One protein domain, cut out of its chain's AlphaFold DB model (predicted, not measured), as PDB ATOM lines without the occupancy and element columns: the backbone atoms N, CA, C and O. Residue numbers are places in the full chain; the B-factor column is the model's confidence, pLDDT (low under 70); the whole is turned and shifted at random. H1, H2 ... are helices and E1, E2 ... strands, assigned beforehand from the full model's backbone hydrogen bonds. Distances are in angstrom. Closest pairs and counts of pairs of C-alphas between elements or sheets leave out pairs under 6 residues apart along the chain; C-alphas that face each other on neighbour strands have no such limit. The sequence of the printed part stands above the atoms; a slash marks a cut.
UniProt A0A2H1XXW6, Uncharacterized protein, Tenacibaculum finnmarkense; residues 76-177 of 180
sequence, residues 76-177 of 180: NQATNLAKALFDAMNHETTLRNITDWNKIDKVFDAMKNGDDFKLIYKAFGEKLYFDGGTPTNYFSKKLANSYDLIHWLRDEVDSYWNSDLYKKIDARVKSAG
ATOM      1  N   ASN A  76       6.437 -36.988 -27.003       84.25
ATOM      2  CA  ASN A  76       7.708 -36.815 -26.291       84.25
ATOM      3  C   ASN A  76       7.726 -35.522 -25.469       84.25
ATOM      4  O   ASN A  76       8.190 -35.518 -24.330       84.25
ATOM      5  N   GLN A  77       7.193 -34.429 -26.023       85.12
ATOM      6  CA  GLN A  77       7.019 -33.186 -25.272       85.12
ATOM      7  C   GLN A  77       6.058 -33.388 -24.100       85.12
ATOM      8  O   GLN A  77       6.366 -32.943 -23.000       85.12
ATOM      9  N   ALA A  78       4.956 -34.113 -24.297       87.44
ATOM     10  CA  ALA A  78       4.013 -34.421 -23.229       87.44
ATOM     11  C   ALA A  78       4.664 -35.208 -22.078       87.44
ATOM     12  O   ALA A  78       4.487 -34.839 -20.922       87.44
ATOM     13  N   THR A  79       5.483 -36.221 -22.377       89.56
ATOM     14  CA  THR A  79       6.257 -36.960 -21.363       89.56
ATOM     15  C   THR A  79       7.227 -36.058 -20.603       89.56
ATOM     16  O   THR A  79       7.320 -36.136 -19.378       89.56
ATOM     17  N   ASN A  80       7.933 -35.170 -21.306       87.88
ATOM     18  CA  ASN A  80       8.863 -34.238 -20.671       87.88
ATOM     19  C   ASN A  80       8.138 -33.230 -19.770       87.88
ATOM     20  O   ASN A  80       8.613 -32.946 -18.673       87.88
ATOM     21  N   LEU A  81       6.985 -32.720 -20.206       90.06
ATOM     22  CA  LEU A  81       6.157 -31.805 -19.420       90.06
ATOM     23  C   LEU A  81       5.526 -32.512 -18.213       90.06
ATOM     24  O   LEU A  81       5.531 -31.953 -17.122       90.06
ATOM     25  N   ALA A  82       5.071 -33.759 -18.365       91.81
ATOM     26  CA  ALA A  82       4.584 -34.578 -17.254       91.81
ATOM     27  C   ALA A  82       5.673 -34.799 -16.196       91.81
ATOM     28  O   ALA A  82       5.423 -34.641 -15.003       91.81
ATOM     29  N   LYS A  83       6.904 -35.095 -16.628       90.25
ATOM     30  CA  LYS A  83       8.049 -35.182 -15.719       90.25
ATOM     31  C   LYS A  83       8.350 -33.837 -15.057       90.25
ATOM     32  O   LYS A  83       8.599 -33.799 -13.862       90.25
ATOM     33  N   ALA A  84       8.297 -32.736 -15.806       88.50
ATOM     34  CA  ALA A  84       8.522 -31.408 -15.247       88.50
ATOM     35  C   ALA A  84       7.494 -31.049 -14.162       88.50
ATOM     36  O   ALA A  84       7.895 -30.454 -13.166       88.50
ATOM     37  N   LEU A  85       6.224 -31.440 -14.332       91.19
ATOM     38  CA  LEU A  85       5.180 -31.310 -13.308       91.19
ATOM     39  C   LEU A  85       5.474 -32.185 -12.095       91.19
ATOM     40  O   LEU A  85       5.440 -31.690 -10.974       91.19
ATOM     41  N   PHE A  86       5.811 -33.458 -12.310       89.69
ATOM     42  CA  PHE A  86       6.175 -34.359 -11.219       89.69
ATOM     43  C   PHE A  86       7.348 -33.806 -10.404       89.69
ATOM     44  O   PHE A  86       7.253 -33.701  -9.189       89.69
ATOM     45  N   ASP A  87       8.418 -33.374 -11.070       87.81
ATOM     46  CA  ASP A  87       9.579 -32.771 -10.417       87.81
ATOM     47  C   ASP A  87       9.219 -31.452  -9.706       87.81
ATOM     48  O   ASP A  87       9.821 -31.128  -8.691       87.81
ATOM     49  N   ALA A  88       8.275 -30.667 -10.243       88.38
ATOM     50  CA  ALA A  88       7.828 -29.418  -9.620       88.38
ATOM     51  C   ALA A  88       7.061 -29.674  -8.317       88.38
ATOM     52  O   ALA A  88       7.302 -28.985  -7.334       88.38
ATOM     53  N   MET A  89       6.190 -30.686  -8.305       88.56
ATOM     54  CA  MET A  89       5.409 -31.109  -7.131       88.56
ATOM     55  C   MET A  89       6.223 -31.951  -6.137       88.56
ATOM     56  O   MET A  89       5.738 -32.341  -5.087       88.56
ATOM     57  N   ASN A  90       7.472 -32.266  -6.475       85.38
ATOM     58  CA  ASN A  90       8.417 -32.972  -5.610       85.38
ATOM     59  C   ASN A  90       9.686 -32.145  -5.401       85.38
ATOM     60  O   ASN A  90      10.774 -32.701  -5.247       85.38
ATOM     61  N   HIS A  91       9.585 -30.818  -5.469       80.88
ATOM     62  CA  HIS A  91      10.759 -29.984  -5.315       80.88
ATOM     63  C   HIS A  91      11.223 -30.010  -3.849       80.88
ATOM     64  O   HIS A  91      10.596 -29.467  -2.939       80.88
ATOM     65  N   GLU A  92      12.332 -30.709  -3.616       73.25
ATOM     66  CA  GLU A  92      12.932 -30.829  -2.292       73.25
ATOM     67  C   GLU A  92      13.633 -29.521  -1.915       73.25
ATOM     68  O   GLU A  92      14.559 -29.064  -2.592       73.25
ATOM     69  N   THR A  93      13.222 -28.937  -0.793       64.62
ATOM     70  CA  THR A  93      14.014 -27.921  -0.092       64.62
ATOM     71  C   THR A  93      14.710 -28.554   1.109       64.62
ATOM     72  O   THR A  93      14.374 -29.664   1.518       64.62
ATOM     73  N   THR A  94      15.656 -27.846   1.729       60.22
ATOM     74  CA  THR A  94      16.447 -28.353   2.867       60.22
ATOM     75  C   THR A  94      15.601 -28.832   4.058       60.22
ATOM     76  O   THR A  94      16.110 -29.563   4.901       60.22
ATOM     77  N   LEU A  95      14.336 -28.405   4.159       57.66
ATOM     78  CA  LEU A  95      13.472 -28.664   5.317       57.66
ATOM     79  C   LEU A  95      12.214 -29.485   4.995       57.66
ATOM     80  O   LEU A  95      11.686 -30.126   5.898       57.66
ATOM     81  N   ARG A  96      11.715 -29.457   3.751       64.88
ATOM     82  CA  ARG A  96      10.521 -30.206   3.314       64.88
ATOM     83  C   ARG A  96      10.370 -30.205   1.791       64.88
ATOM     84  O   ARG A  96      10.981 -29.378   1.107       64.88
ATOM     85  N   ASN A  97       9.487 -31.061   1.285       69.12
ATOM     86  CA  ASN A  97       8.967 -30.941  -0.075       69.12
ATOM     87  C   ASN A  97       8.095 -29.685  -0.172       69.12
ATOM     88  O   ASN A  97       7.276 -29.417   0.709       69.12
ATOM     89  N   ILE A  98       8.329 -28.876  -1.199       78.81
ATOM     90  CA  ILE A  98       7.529 -27.695  -1.519       78.81
ATOM     91  C   ILE A  98       7.252 -27.739  -3.011       78.81
ATOM     92  O   ILE A  98       8.137 -28.077  -3.786       78.81
ATOM     93  N   THR A  99       6.058 -27.343  -3.430       86.69
ATOM     94  CA  THR A  99       5.758 -27.243  -4.853       86.69
ATOM     95  C   THR A  99       6.385 -26.005  -5.500       86.69
ATOM     96  O   THR A  99       6.201 -24.873  -5.050       86.69
ATOM     97  N   ASP A 100       7.095 -26.209  -6.614       87.88
ATOM     98  CA  ASP A 100       7.578 -25.141  -7.496       87.88
ATOM     99  C   ASP A 100       6.450 -24.663  -8.428       87.88
ATOM    100  O   ASP A 100       6.310 -25.102  -9.577       87.88
ATOM    101  N   TRP A 101       5.632 -23.736  -7.926       86.62
ATOM    102  CA  TRP A 101       4.501 -23.167  -8.669       86.62
ATOM    103  C   TRP A 101       4.923 -22.469  -9.967       86.62
ATOM    104  O   TRP A 101       4.198 -22.538 -10.957       86.62
ATOM    105  N   ASN A 102       6.115 -21.865 -10.018       87.06
ATOM    106  CA  ASN A 102       6.617 -21.207 -11.228       87.06
ATOM    107  C   ASN A 102       6.895 -22.217 -12.343       87.06
ATOM    108  O   ASN A 102       6.686 -21.933 -13.526       87.06
ATOM    109  N   LYS A 103       7.390 -23.405 -11.993       88.06
ATOM    110  CA  LYS A 103       7.609 -24.478 -12.964       88.06
ATOM    111  C   LYS A 103       6.291 -25.082 -13.439       88.06
ATOM    112  O   LYS A 103       6.176 -25.356 -14.634       88.06
ATOM    113  N   ILE A 104       5.297 -25.226 -12.557       92.06
ATOM    114  CA  ILE A 104       3.936 -25.619 -12.958       92.06
ATOM    115  C   ILE A 104       3.365 -24.589 -13.936       92.06
ATOM    116  O   ILE A 104       2.934 -24.965 -15.026       92.06
ATOM    117  N   ASP A 105       3.443 -23.301 -13.610       90.62
ATOM    118  CA  ASP A 105       2.928 -22.219 -14.452       90.62
ATOM    119  C   ASP A 105       3.519 -22.256 -15.872       90.62
ATOM    120  O   ASP A 105       2.786 -22.300 -16.864       90.62
ATOM    121  N   LYS A 106       4.845 -22.402 -15.977       90.81
ATOM    122  CA  LYS A 106       5.548 -22.543 -17.264       90.81
ATOM    123  C   LYS A 106       5.119 -23.774 -18.058       90.81
ATOM    124  O   LYS A 106       5.077 -23.726 -19.290       90.81
ATOM    125  N   VAL A 107       4.821 -24.887 -17.389       92.75
ATOM    126  CA  VAL A 107       4.294 -26.078 -18.068       92.75
ATOM    127  C   VAL A 107       2.900 -25.795 -18.627       92.75
ATOM    128  O   VAL A 107       2.635 -26.137 -19.781       92.75
ATOM    129  N   PHE A 108       2.029 -25.129 -17.868       94.94
ATOM    130  CA  PHE A 108       0.686 -24.772 -18.333       94.94
ATOM    131  C   PHE A 108       0.695 -23.724 -19.460       94.94
ATOM    132  O   PHE A 108      -0.150 -23.800 -20.355       94.94
ATOM    133  N   ASP A 109       1.685 -22.831 -19.505       92.06
ATOM    134  CA  ASP A 109       1.902 -21.897 -20.625       92.06
ATOM    135  C   ASP A 109       2.355 -22.590 -21.922       92.06
ATOM    136  O   ASP A 109       2.043 -22.145 -23.042       92.06
ATOM    137  N   ALA A 110       3.088 -23.699 -21.790       91.88
ATOM    138  CA  ALA A 110       3.519 -24.505 -22.927       91.88
ATOM    139  C   ALA A 110       2.338 -25.228 -23.596       91.88
ATOM    140  O   ALA A 110       2.352 -25.433 -24.812       91.88
ATOM    141  N   MET A 111       1.294 -25.568 -22.833       91.31
ATOM    142  CA  MET A 111       0.078 -26.172 -23.371       91.31
ATOM    143  C   MET A 111      -0.740 -25.124 -24.137       91.31
ATOM    144  O   MET A 111      -0.953 -24.008 -23.661       91.31
ATOM    145  N   LYS A 112      -1.360 -25.487 -25.266       90.00
ATOM    146  CA  LYS A 112      -2.224 -24.578 -26.055       90.00
ATOM    147  C   LYS A 112      -3.707 -24.930 -26.045       90.00
ATOM    148  O   LYS A 112      -4.528 -24.029 -26.151       90.00
ATOM    149  N   ASN A 113      -4.057 -26.193 -25.832       93.12
ATOM    150  CA  ASN A 113      -5.452 -26.607 -25.651       93.12
ATOM    151  C   ASN A 113      -5.612 -27.748 -24.629       93.12
ATOM    152  O   ASN A 113      -4.655 -28.121 -23.947       93.12
ATOM    153  N   GLY A 114      -6.835 -28.267 -24.506       92.38
ATOM    154  CA  GLY A 114      -7.152 -29.404 -23.647       92.38
ATOM    155  C   GLY A 114      -6.593 -30.736 -24.148       92.38
ATOM    156  O   GLY A 114      -6.266 -31.590 -23.335       92.38
ATOM    157  N   ASP A 115      -6.413 -30.928 -25.459       91.81
ATOM    158  CA  ASP A 115      -5.820 -32.168 -25.985       91.81
ATOM    159  C   ASP A 115      -4.326 -32.288 -25.621       91.81
ATOM    160  O   ASP A 115      -3.864 -33.390 -25.316       91.81
ATOM    161  N   ASP A 116      -3.601 -31.167 -25.527       92.50
ATOM    162  CA  ASP A 116      -2.248 -31.125 -24.948       92.50
ATOM    163  C   ASP A 116      -2.253 -31.568 -23.480       92.50
ATOM    164  O   ASP A 116      -1.423 -32.381 -23.066       92.50
ATOM    165  N   PHE A 117      -3.220 -31.077 -22.696       95.88
ATOM    166  CA  PHE A 117      -3.368 -31.484 -21.301       95.88
ATOM    167  C   PHE A 117      -3.651 -32.981 -21.189       95.88
ATOM    168  O   PHE A 117      -3.008 -33.657 -20.394       95.88
ATOM    169  N   LYS A 118      -4.538 -33.540 -22.020       91.88
ATOM    170  CA  LYS A 118      -4.819 -34.986 -22.013       91.88
ATOM    171  C   LYS A 118      -3.588 -35.826 -22.347       91.88
ATOM    172  O   LYS A 118      -3.425 -36.904 -21.778       91.88
ATOM    173  N   LEU A 119      -2.727 -35.364 -23.260       89.31
ATOM    174  CA  LEU A 119      -1.460 -36.044 -23.556       89.31
ATOM    175  C   LEU A 119      -0.546 -36.063 -22.329       89.31
ATOM    176  O   LEU A 119       0.015 -37.111 -22.011       89.31
ATOM    177  N   ILE A 120      -0.427 -34.934 -21.632       92.75
ATOM    178  CA  ILE A 120       0.384 -34.814 -20.415       92.75
ATOM    179  C   ILE A 120      -0.210 -35.651 -19.286       92.75
ATOM    180  O   ILE A 120       0.512 -36.425 -18.673       92.75
ATOM    181  N   TYR A 121      -1.521 -35.572 -19.063       92.88
ATOM    182  CA  TYR A 121      -2.255 -36.382 -18.092       92.88
ATOM    183  C   TYR A 121      -2.016 -37.879 -18.325       92.88
ATOM    184  O   TYR A 121      -1.642 -38.612 -17.412       92.88
ATOM    185  N   LYS A 122      -2.149 -38.334 -19.579       89.56
ATOM    186  CA  LYS A 122      -1.887 -39.729 -19.949       89.56
ATOM    187  C   LYS A 122      -0.426 -40.122 -19.722       89.56
ATOM    188  O   LYS A 122      -0.167 -41.242 -19.293       89.56
ATOM    189  N   ALA A 123       0.518 -39.235 -20.037       89.56
ATOM    190  CA  ALA A 123       1.944 -39.486 -19.846       89.56
ATOM    191  C   ALA A 123       2.353 -39.479 -18.363       89.56
ATOM    192  O   ALA A 123       3.244 -40.232 -17.972       89.56
ATOM    193  N   PHE A 124       1.699 -38.659 -17.539       91.06
ATOM    194  CA  PHE A 124       1.889 -38.620 -16.093       91.06
ATOM    195  C   PHE A 124       1.421 -39.936 -15.460       91.06
ATOM    196  O   PHE A 124       2.171 -40.560 -14.702       91.06
ATOM    197  N   GLY A 125       0.235 -40.411 -15.852       91.06
ATOM    198  CA  GLY A 125      -0.365 -41.632 -15.319       91.06
ATOM    199  C   GLY A 125      -0.740 -41.470 -13.850       91.06
ATOM    200  O   GLY A 125      -1.066 -40.375 -13.413       91.06
ATOM    201  N   GLU A 126      -0.674 -42.549 -13.080       89.56
ATOM    202  CA  GLU A 126      -0.820 -42.458 -11.628       89.56
ATOM    203  C   GLU A 126       0.549 -42.498 -10.938       89.56
ATOM    204  O   GLU A 126       1.525 -43.065 -11.462       89.56
ATOM    205  N   LYS A 127       0.642 -41.853  -9.776       87.56
ATOM    206  CA  LYS A 127       1.846 -41.773  -8.942       87.56
ATOM    207  C   LYS A 127       1.462 -41.900  -7.473       87.56
ATOM    208  O   LYS A 127       0.427 -41.383  -7.059       87.56
ATOM    209  N   LEU A 128       2.316 -42.571  -6.697       87.88
ATOM    210  CA  LEU A 128       2.165 -42.644  -5.244       87.88
ATOM    211  C   LEU A 128       2.332 -41.259  -4.640       87.88
ATOM    212  O   LEU A 128       3.366 -40.628  -4.852       87.88
ATOM    213  N   TYR A 129       1.352 -40.845  -3.855       85.38
ATOM    214  CA  TYR A 129       1.326 -39.551  -3.198       85.38
ATOM    215  C   TYR A 129       1.013 -39.720  -1.716       85.38
ATOM    216  O   TYR A 129       0.168 -40.539  -1.328       85.38
ATOM    217  N   PHE A 130       1.732 -38.962  -0.896       84.12
ATOM    218  CA  PHE A 130       1.548 -38.892   0.542       84.12
ATOM    219  C   PHE A 130       2.155 -37.593   1.073       84.12
ATOM    220  O   PHE A 130       3.349 -37.371   0.890       84.12
ATOM    221  N   ASP A 131       1.345 -36.793   1.768       81.06
ATOM    222  CA  ASP A 131       1.783 -35.603   2.516       81.06
ATOM    223  C   ASP A 131       2.609 -34.597   1.684       81.06
ATOM    224  O   ASP A 131       3.748 -34.272   2.020       81.06
ATOM    225  N   GLY A 132       2.049 -34.119   0.564       78.94
ATOM    226  CA  GLY A 132       2.681 -33.078  -0.261       78.94
ATOM    227  C   GLY A 132       3.817 -33.579  -1.158       78.94
ATOM    228  O   GLY A 132       4.825 -32.894  -1.348       78.94
ATOM    229  N   GLY A 133       3.729 -34.827  -1.627       83.44
ATOM    230  CA  GLY A 133       4.654 -35.350  -2.626       83.44
ATOM    231  C   GLY A 133       4.801 -36.866  -2.631       83.44
ATOM    232  O   GLY A 133       3.947 -37.629  -2.177       83.44
ATOM    233  N   THR A 134       5.915 -37.320  -3.200       85.56
ATOM    234  CA  THR A 134       6.232 -38.739  -3.347       85.56
ATOM    235  C   THR A 134       6.772 -39.286  -2.028       85.56
ATOM    236  O   THR A 134       7.780 -38.787  -1.520       85.56
ATOM    237  N   PRO A 135       6.195 -40.374  -1.495       84.38
ATOM    238  CA  PRO A 135       6.694 -41.003  -0.280       84.38
ATOM    239  C   PRO A 135       8.096 -41.598  -0.490       84.38
ATOM    240  O   PRO A 135       8.326 -42.428  -1.377       84.38
ATOM    241  N   THR A 136       9.048 -41.234   0.368       83.50
ATOM    242  CA  THR A 136      10.447 -41.691   0.263       83.50
ATOM    243  C   THR A 136      10.738 -42.912   1.140       83.50
ATOM    244  O   THR A 136      11.439 -43.835   0.709       83.50
ATOM    245  N   ASN A 137      10.150 -42.978   2.338       84.81
ATOM    246  CA  ASN A 137      10.409 -44.019   3.338       84.81
ATOM    247  C   ASN A 137       9.338 -45.133   3.348       84.81
ATOM    248  O   ASN A 137       8.254 -44.986   2.793       84.81
ATOM    249  N   TYR A 138       9.634 -46.270   3.984       80.44
ATOM    250  CA  TYR A 138       8.747 -47.443   3.974       80.44
ATOM    251  C   TYR A 138       7.349 -47.166   4.561       80.44
ATOM    252  O   TYR A 138       6.348 -47.584   3.985       80.44
ATOM    253  N   PHE A 139       7.270 -46.434   5.676       81.31
ATOM    254  CA  PHE A 139       5.997 -46.139   6.338       81.31
ATOM    255  C   PHE A 139       5.112 -45.207   5.506       81.31
ATOM    256  O   PHE A 139       3.949 -45.527   5.279       81.31
ATOM    257  N   SER A 140       5.674 -44.114   4.982       80.94
ATOM    258  CA  SER A 140       4.967 -43.204   4.070       80.94
ATOM    259  C   SER A 140       4.487 -43.931   2.814       80.94
ATOM    260  O   SER A 140       3.343 -43.760   2.418       80.94
ATOM    261  N   LYS A 141       5.291 -44.840   2.242       83.38
ATOM    262  CA  LYS A 141       4.879 -45.653   1.083       83.38
ATOM    263  C   LYS A 141       3.714 -46.587   1.395       83.38
ATOM    264  O   LYS A 141       2.878 -46.803   0.529       83.38
ATOM    265  N   LYS A 142       3.650 -47.136   2.611       84.88
ATOM    266  CA  LYS A 142       2.550 -48.012   3.043       84.88
ATOM    267  C   LYS A 142       1.233 -47.251   3.232       84.88
ATOM    268  O   LYS A 142       0.170 -47.843   3.081       84.88
ATOM    269  N   LEU A 143       1.314 -45.971   3.591       83.94
ATOM    270  CA  LEU A 143       0.158 -45.094   3.794       83.94
ATOM    271  C   LEU A 143      -0.229 -44.304   2.535       83.94
ATOM    272  O   LEU A 143      -1.318 -43.739   2.482       83.94
ATOM    273  N   ALA A 144       0.651 -44.265   1.536       85.88
ATOM    274  CA  ALA A 144       0.427 -43.581   0.276       85.88
ATOM    275  C   ALA A 144      -0.637 -44.266  -0.581       85.88
ATOM    276  O   ALA A 144      -0.765 -45.493  -0.592       85.88
ATOM    277  N   ASN A 145      -1.331 -43.462  -1.379       85.81
ATOM    278  CA  ASN A 145      -2.249 -43.943  -2.405       85.81
ATOM    279  C   ASN A 145      -1.758 -43.520  -3.794       85.81
ATOM    280  O   ASN A 145      -0.975 -42.581  -3.943       85.81
ATOM    281  N   SER A 146      -2.199 -44.257  -4.812       88.00
ATOM    282  CA  SER A 146      -1.937 -43.935  -6.215       88.00
ATOM    283  C   SER A 146      -2.954 -42.899  -6.680       88.00
ATOM    284  O   SER A 146      -4.155 -43.140  -6.569       88.00
ATOM    285  N   TYR A 147      -2.480 -41.766  -7.194       88.75
ATOM    286  CA  TYR A 147      -3.335 -40.690  -7.688       88.75
ATOM    287  C   TYR A 147      -2.867 -40.157  -9.038       88.75
ATOM    288  O   TYR A 147      -1.679 -40.215  -9.373       88.75
ATOM    289  N   ASP A 148      -3.815 -39.635  -9.812       91.88
ATOM    290  CA  ASP A 148      -3.574 -39.028 -11.117       91.88
ATOM    291  C   ASP A 148      -3.102 -37.567 -11.026       91.88
ATOM    292  O   ASP A 148      -3.050 -36.954  -9.960       91.88
ATOM    293  N   LEU A 149      -2.763 -36.992 -12.183       93.88
ATOM    294  CA  LEU A 149      -2.273 -35.618 -12.275       93.88
ATOM    295  C   LEU A 149      -3.261 -34.575 -11.728       93.88
ATOM    296  O   LEU A 149      -2.823 -33.559 -11.197       93.88
ATOM    297  N   ILE A 150      -4.570 -34.781 -11.884       93.31
ATOM    298  CA  ILE A 150      -5.575 -33.810 -11.431       93.31
ATOM    299  C   ILE A 150      -5.567 -33.748  -9.910       93.31
ATOM    300  O   ILE A 150      -5.511 -32.656  -9.351       93.31
ATOM    301  N   HIS A 151      -5.570 -34.904  -9.253       92.38
ATOM    302  CA  HIS A 151      -5.506 -34.968  -7.799       92.38
ATOM    303  C   HIS A 151      -4.227 -34.315  -7.261       92.38
ATOM    304  O   HIS A 151      -4.305 -33.437  -6.410       92.38
ATOM    305  N   TRP A 152      -3.070 -34.662  -7.834       92.25
ATOM    306  CA  TRP A 152      -1.791 -34.038  -7.477       92.25
ATOM    307  C   TRP A 152      -1.836 -32.508  -7.599       92.25
ATOM    308  O   TRP A 152      -1.429 -31.797  -6.691       92.25
ATOM    309  N   LEU A 153      -2.373 -31.980  -8.703       93.25
ATOM    310  CA  LEU A 153      -2.463 -30.533  -8.905       93.25
ATOM    311  C   LEU A 153      -3.430 -29.848  -7.933       93.25
ATOM    312  O   LEU A 153      -3.183 -28.701  -7.577       93.25
ATOM    313  N   ARG A 154      -4.515 -30.508  -7.514       89.81
ATOM    314  CA  ARG A 154      -5.465 -29.943  -6.539       89.81
ATOM    315  C   ARG A 154      -4.861 -29.824  -5.150       89.81
ATOM    316  O   ARG A 154      -5.102 -28.825  -4.482       89.81
ATOM    317  N   ASP A 155      -4.112 -30.838  -4.730       88.56
ATOM    318  CA  ASP A 155      -3.508 -30.851  -3.401       88.56
ATOM    319  C   ASP A 155      -2.298 -29.906  -3.321       88.56
ATOM    320  O   ASP A 155      -2.063 -29.293  -2.282       88.56
ATOM    321  N   GLU A 156      -1.558 -29.739  -4.422       87.19
ATOM    322  CA  GLU A 156      -0.344 -28.912  -4.464       87.19
ATOM    323  C   GLU A 156      -0.587 -27.446  -4.849       87.19
ATOM    324  O   GLU A 156       0.182 -26.545  -4.480       87.19
ATOM    325  N   VAL A 157      -1.638 -27.180  -5.626       86.31
ATOM    326  CA  VAL A 157      -2.004 -25.831  -6.062       86.31
ATOM    327  C   VAL A 157      -3.309 -25.441  -5.401       86.31
ATOM    328  O   VAL A 157      -4.399 -25.694  -5.907       86.31
ATOM    329  N   ASP A 158      -3.178 -24.771  -4.265       75.44
ATOM    330  CA  ASP A 158      -4.323 -24.278  -3.521       75.44
ATOM    331  C   ASP A 158      -4.897 -22.980  -4.130       75.44
ATOM    332  O   ASP A 158      -4.171 -22.060  -4.531       75.44
ATOM    333  N   SER A 159      -6.229 -22.904  -4.174       65.94
ATOM    334  CA  SER A 159      -6.977 -21.775  -4.745       65.94
ATOM    335  C   SER A 159      -6.830 -20.460  -3.966       65.94
ATOM    336  O   SER A 159      -7.013 -19.387  -4.545       65.94
ATOM    337  N   TYR A 160      -6.481 -20.527  -2.680       62.22
ATOM    338  CA  TYR A 160      -6.321 -19.383  -1.788       62.22
ATOM    339  C   TYR A 160      -4.936 -18.745  -1.931       62.22
ATOM    340  O   TYR A 160      -4.822 -17.524  -2.018       62.22
ATOM    341  N   TRP A 161      -3.881 -19.560  -2.013       66.69
ATOM    342  CA  TRP A 161      -2.497 -19.068  -2.078       66.69
ATOM    343  C   TRP A 161      -2.010 -18.785  -3.503       66.69
ATOM    344  O   TRP A 161      -1.171 -17.908  -3.690       66.69
ATOM    345  N   ASN A 162      -2.550 -19.480  -4.512       79.00
ATOM    346  CA  ASN A 162      -2.121 -19.362  -5.911       79.00
ATOM    347  C   ASN A 162      -3.314 -19.248  -6.871       79.00
ATOM    348  O   ASN A 162      -3.414 -19.985  -7.852       79.00
ATOM    349  N   SER A 163      -4.230 -18.315  -6.591       84.69
ATOM    350  CA  SER A 163      -5.524 -18.241  -7.287       84.69
ATOM    351  C   SER A 163      -5.423 -18.123  -8.817       84.69
ATOM    352  O   SER A 163      -6.245 -18.698  -9.528       84.69
ATOM    353  N   ASP A 164      -4.409 -17.432  -9.347       91.00
ATOM    354  CA  ASP A 164      -4.239 -17.263 -10.796       91.00
ATOM    355  C   ASP A 164      -3.734 -18.539 -11.472       91.00
ATOM    356  O   ASP A 164      -4.257 -18.937 -12.516       91.00
ATOM    357  N   LEU A 165      -2.775 -19.230 -10.846       91.81
ATOM    358  CA  LEU A 165      -2.315 -20.535 -11.313       91.81
ATOM    359  C   LEU A 165      -3.447 -21.563 -11.218       91.81
ATOM    360  O   LEU A 165      -3.687 -22.292 -12.178       91.81
ATOM    361  N   TYR A 166      -4.197 -21.566 -10.115       92.44
ATOM    362  CA  TYR A 166      -5.366 -22.426  -9.937       92.44
ATOM    363  C   TYR A 166      -6.393 -22.218 -11.057       92.44
ATOM    364  O   TYR A 166      -6.794 -23.179 -11.709       92.44
ATOM    365  N   LYS A 167      -6.764 -20.966 -11.361       93.75
ATOM    366  CA  LYS A 167      -7.680 -20.641 -12.472       93.75
ATOM    367  C   LYS A 167      -7.125 -21.084 -13.825       93.75
ATOM    368  O   LYS A 167      -7.882 -21.578 -14.662       93.75
ATOM    369  N   LYS A 168      -5.818 -20.918 -14.058       94.50
ATOM    370  CA  LYS A 168      -5.151 -21.361 -15.294       94.50
ATOM    371  C   LYS A 168      -5.238 -22.881 -15.451       94.50
ATOM    372  O   LYS A 168      -5.545 -23.363 -16.545       94.50
ATOM    373  N   ILE A 169      -5.003 -23.624 -14.370       95.12
ATOM    374  CA  ILE A 169      -5.117 -25.085 -14.344       95.12
ATOM    375  C   ILE A 169      -6.571 -25.502 -14.564       95.12
ATOM    376  O   ILE A 169      -6.836 -26.274 -15.482       95.12
ATOM    377  N   ASP A 170      -7.509 -24.941 -13.804       93.88
ATOM    378  CA  ASP A 170      -8.941 -25.231 -13.907       93.88
ATOM    379  C   ASP A 170      -9.461 -25.031 -15.337       93.88
ATOM    380  O   ASP A 170     -10.034 -25.939 -15.943       93.88
ATOM    381  N   ALA A 171      -9.165 -23.875 -15.943       94.12
ATOM    382  CA  ALA A 171      -9.542 -23.586 -17.324       94.12
ATOM    383  C   ALA A 171      -8.964 -24.618 -18.305       94.12
ATOM    384  O   ALA A 171      -9.638 -25.045 -19.250       94.12
ATOM    385  N   ARG A 172      -7.721 -25.058 -18.080       95.00
ATOM    386  CA  ARG A 172      -7.062 -26.053 -18.927       95.00
ATOM    387  C   ARG A 172      -7.685 -27.439 -18.786       95.00
ATOM    388  O   ARG A 172      -7.954 -28.074 -19.809       95.00
ATOM    389  N   VAL A 173      -7.939 -27.888 -17.562       93.50
ATOM    390  CA  VAL A 173      -8.566 -29.182 -17.254       93.50
ATOM    391  C   VAL A 173      -9.991 -29.223 -17.814       93.50
ATOM    392  O   VAL A 173     -10.345 -30.161 -18.531       93.50
ATOM    393  N   LYS A 174     -10.772 -28.154 -17.625       91.94
ATOM    394  CA  LYS A 174     -12.117 -28.019 -18.210       91.94
ATOM    395  C   LYS A 174     -12.096 -28.024 -19.734       91.94
ATOM    396  O   LYS A 174     -12.928 -28.685 -20.350       91.94
ATOM    397  N   SER A 175     -11.108 -27.383 -20.368       92.56
ATOM    398  CA  SER A 175     -10.946 -27.446 -21.832       92.56
ATOM    399  C   SER A 175     -10.640 -28.861 -22.350       92.56
ATOM    400  O   SER A 175     -10.864 -29.157 -23.523       92.56
ATOM    401  N   ALA A 176     -10.146 -29.752 -21.485       90.81
ATOM    402  CA  ALA A 176      -9.962 -31.169 -21.777       90.81
ATOM    403  C   ALA A 176     -11.238 -32.007 -21.553       90.81
ATOM    404  O   ALA A 176     -11.220 -33.207 -21.832       90.81
ATOM    405  N   GLY A 177     -12.338 -31.405 -21.091       88.12
ATOM    406  CA  GLY A 177     -13.573 -32.108 -20.735       88.12
ATOM    407  C   GLY A 177     -13.470 -32.882 -19.419       88.12
ATOM    408  O   GLY A 177     -14.182 -33.865 -19.236       88.12
TER     409      GLY A 177
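This is residues 76 to 177 of the 180 residues of an uncharacterized protein of Tenacibaculum finnmarkense (UniProt A0A2H1XXW6). Two helices, H1 and H2, lie side by side as a helical hairpin over one side of the domain; H3 crosses H1 on the other side, H6 packs on H2 there, and H3 and H6 meet at their ends in a corner. The short helix H5 lies near the middle of the domain, and a small two-strand sheet, E1 and E2, leads away from H3 and H5 toward the little helix H4 at the far end of the longest axis. The printed part has 102 residues with six named helices and two named strands, in the order H1, H2, H3, E1, H4, E2, H5, H6; the sheet, E1 - E2, is antiparallel and the class is mostly helix. The whole is compact, with a radius of gyration of the C-alphas of 13.3 A, and spans 39 by 27 by 21 A.

Strands E1, residues 127 to 129, and E2, residues 145 to 147, are antiparallel neighbours, with 125 degrees between their directions. N 127 and O 147 are 2.9 A apart, and so are N 129 and O 145, both pairs within hydrogen-bond range. The C-alphas of Leu 128 and Ser 146 face each other at 4.4 A. H4, residues 138 to 143, touches no helix; its closest C-alpha pair to E1 is Leu 128 and Lys 141, 7.5 A. H5, residues 149 to 156, only just touches H3, residues 114 to 124, with 3 pairs of C-alphas within 8 A. The closest of these are Tyr 121 and Leu 149, 5.9 A, and the two helices are about perpendicular at 84 degrees. H3 also touches H1, residues 76 to 88, closest at the C-alphas of Ala 78 and Ile 120, 4.6 A. Their steep tilt of 68 degrees, the same way, is only just short of about perpendicular. H1 and H2, residues 101 to 110, touch as a helical hairpin, opposite ways at a shallow tilt of 15 degrees, closest at the C-alphas of Leu 85 and Ile 104, 5.8 A. H2 touches H6, residues 163 to 175, closest at the C-alphas of Asp 105 and Leu 165, 6.3 A. These two run the same way at a tilt of 36 degrees, only just steep. H3 and H6 touch only at their ends, H6 with residues 172 to 175 alone; the C-alphas of Gly 114 and Ser 175 are closest, 4.6 A. H1 and H5 are near each other, while H1 and H6 are apart. In each of the six helices every O i to N i+4 pair is within hydrogen-bond range.

E1, residues 127 to 129, and E2, residues 145 to 147, have three residues each. H1, residues 76 to 88, begins at C-alpha 76 (7.708, -36.815, -26.291) and is 18.2 A long. H2, residues 101 to 110, is 14.4 A long, and H3, residues 114 to 124, is 15.0 A. H4 has six residues, 138 to 143, and H5, residues 149 to 156, begins at C-alpha 149 (-2.273, -35.618, -12.275) and is 10.5 A long. H6, residues 163 to 175, is 18.0 A long and ends at C-alpha 175 (-10.946, -27.446, -21.832).

The two C-alphas farthest apart are those of Lys 112 and Phe 139, 39.8 A. The printed part runs from residue 76 to 177 and has no cut. The link from H1 to H2, residues 89 to 100, is long; within it residues 91 to 92 pair with residues 97 to 98, antiparallel. The mean pLDDT of the printed part is 86.6, and residues 93 to 97 and 159 to 161 are under 70.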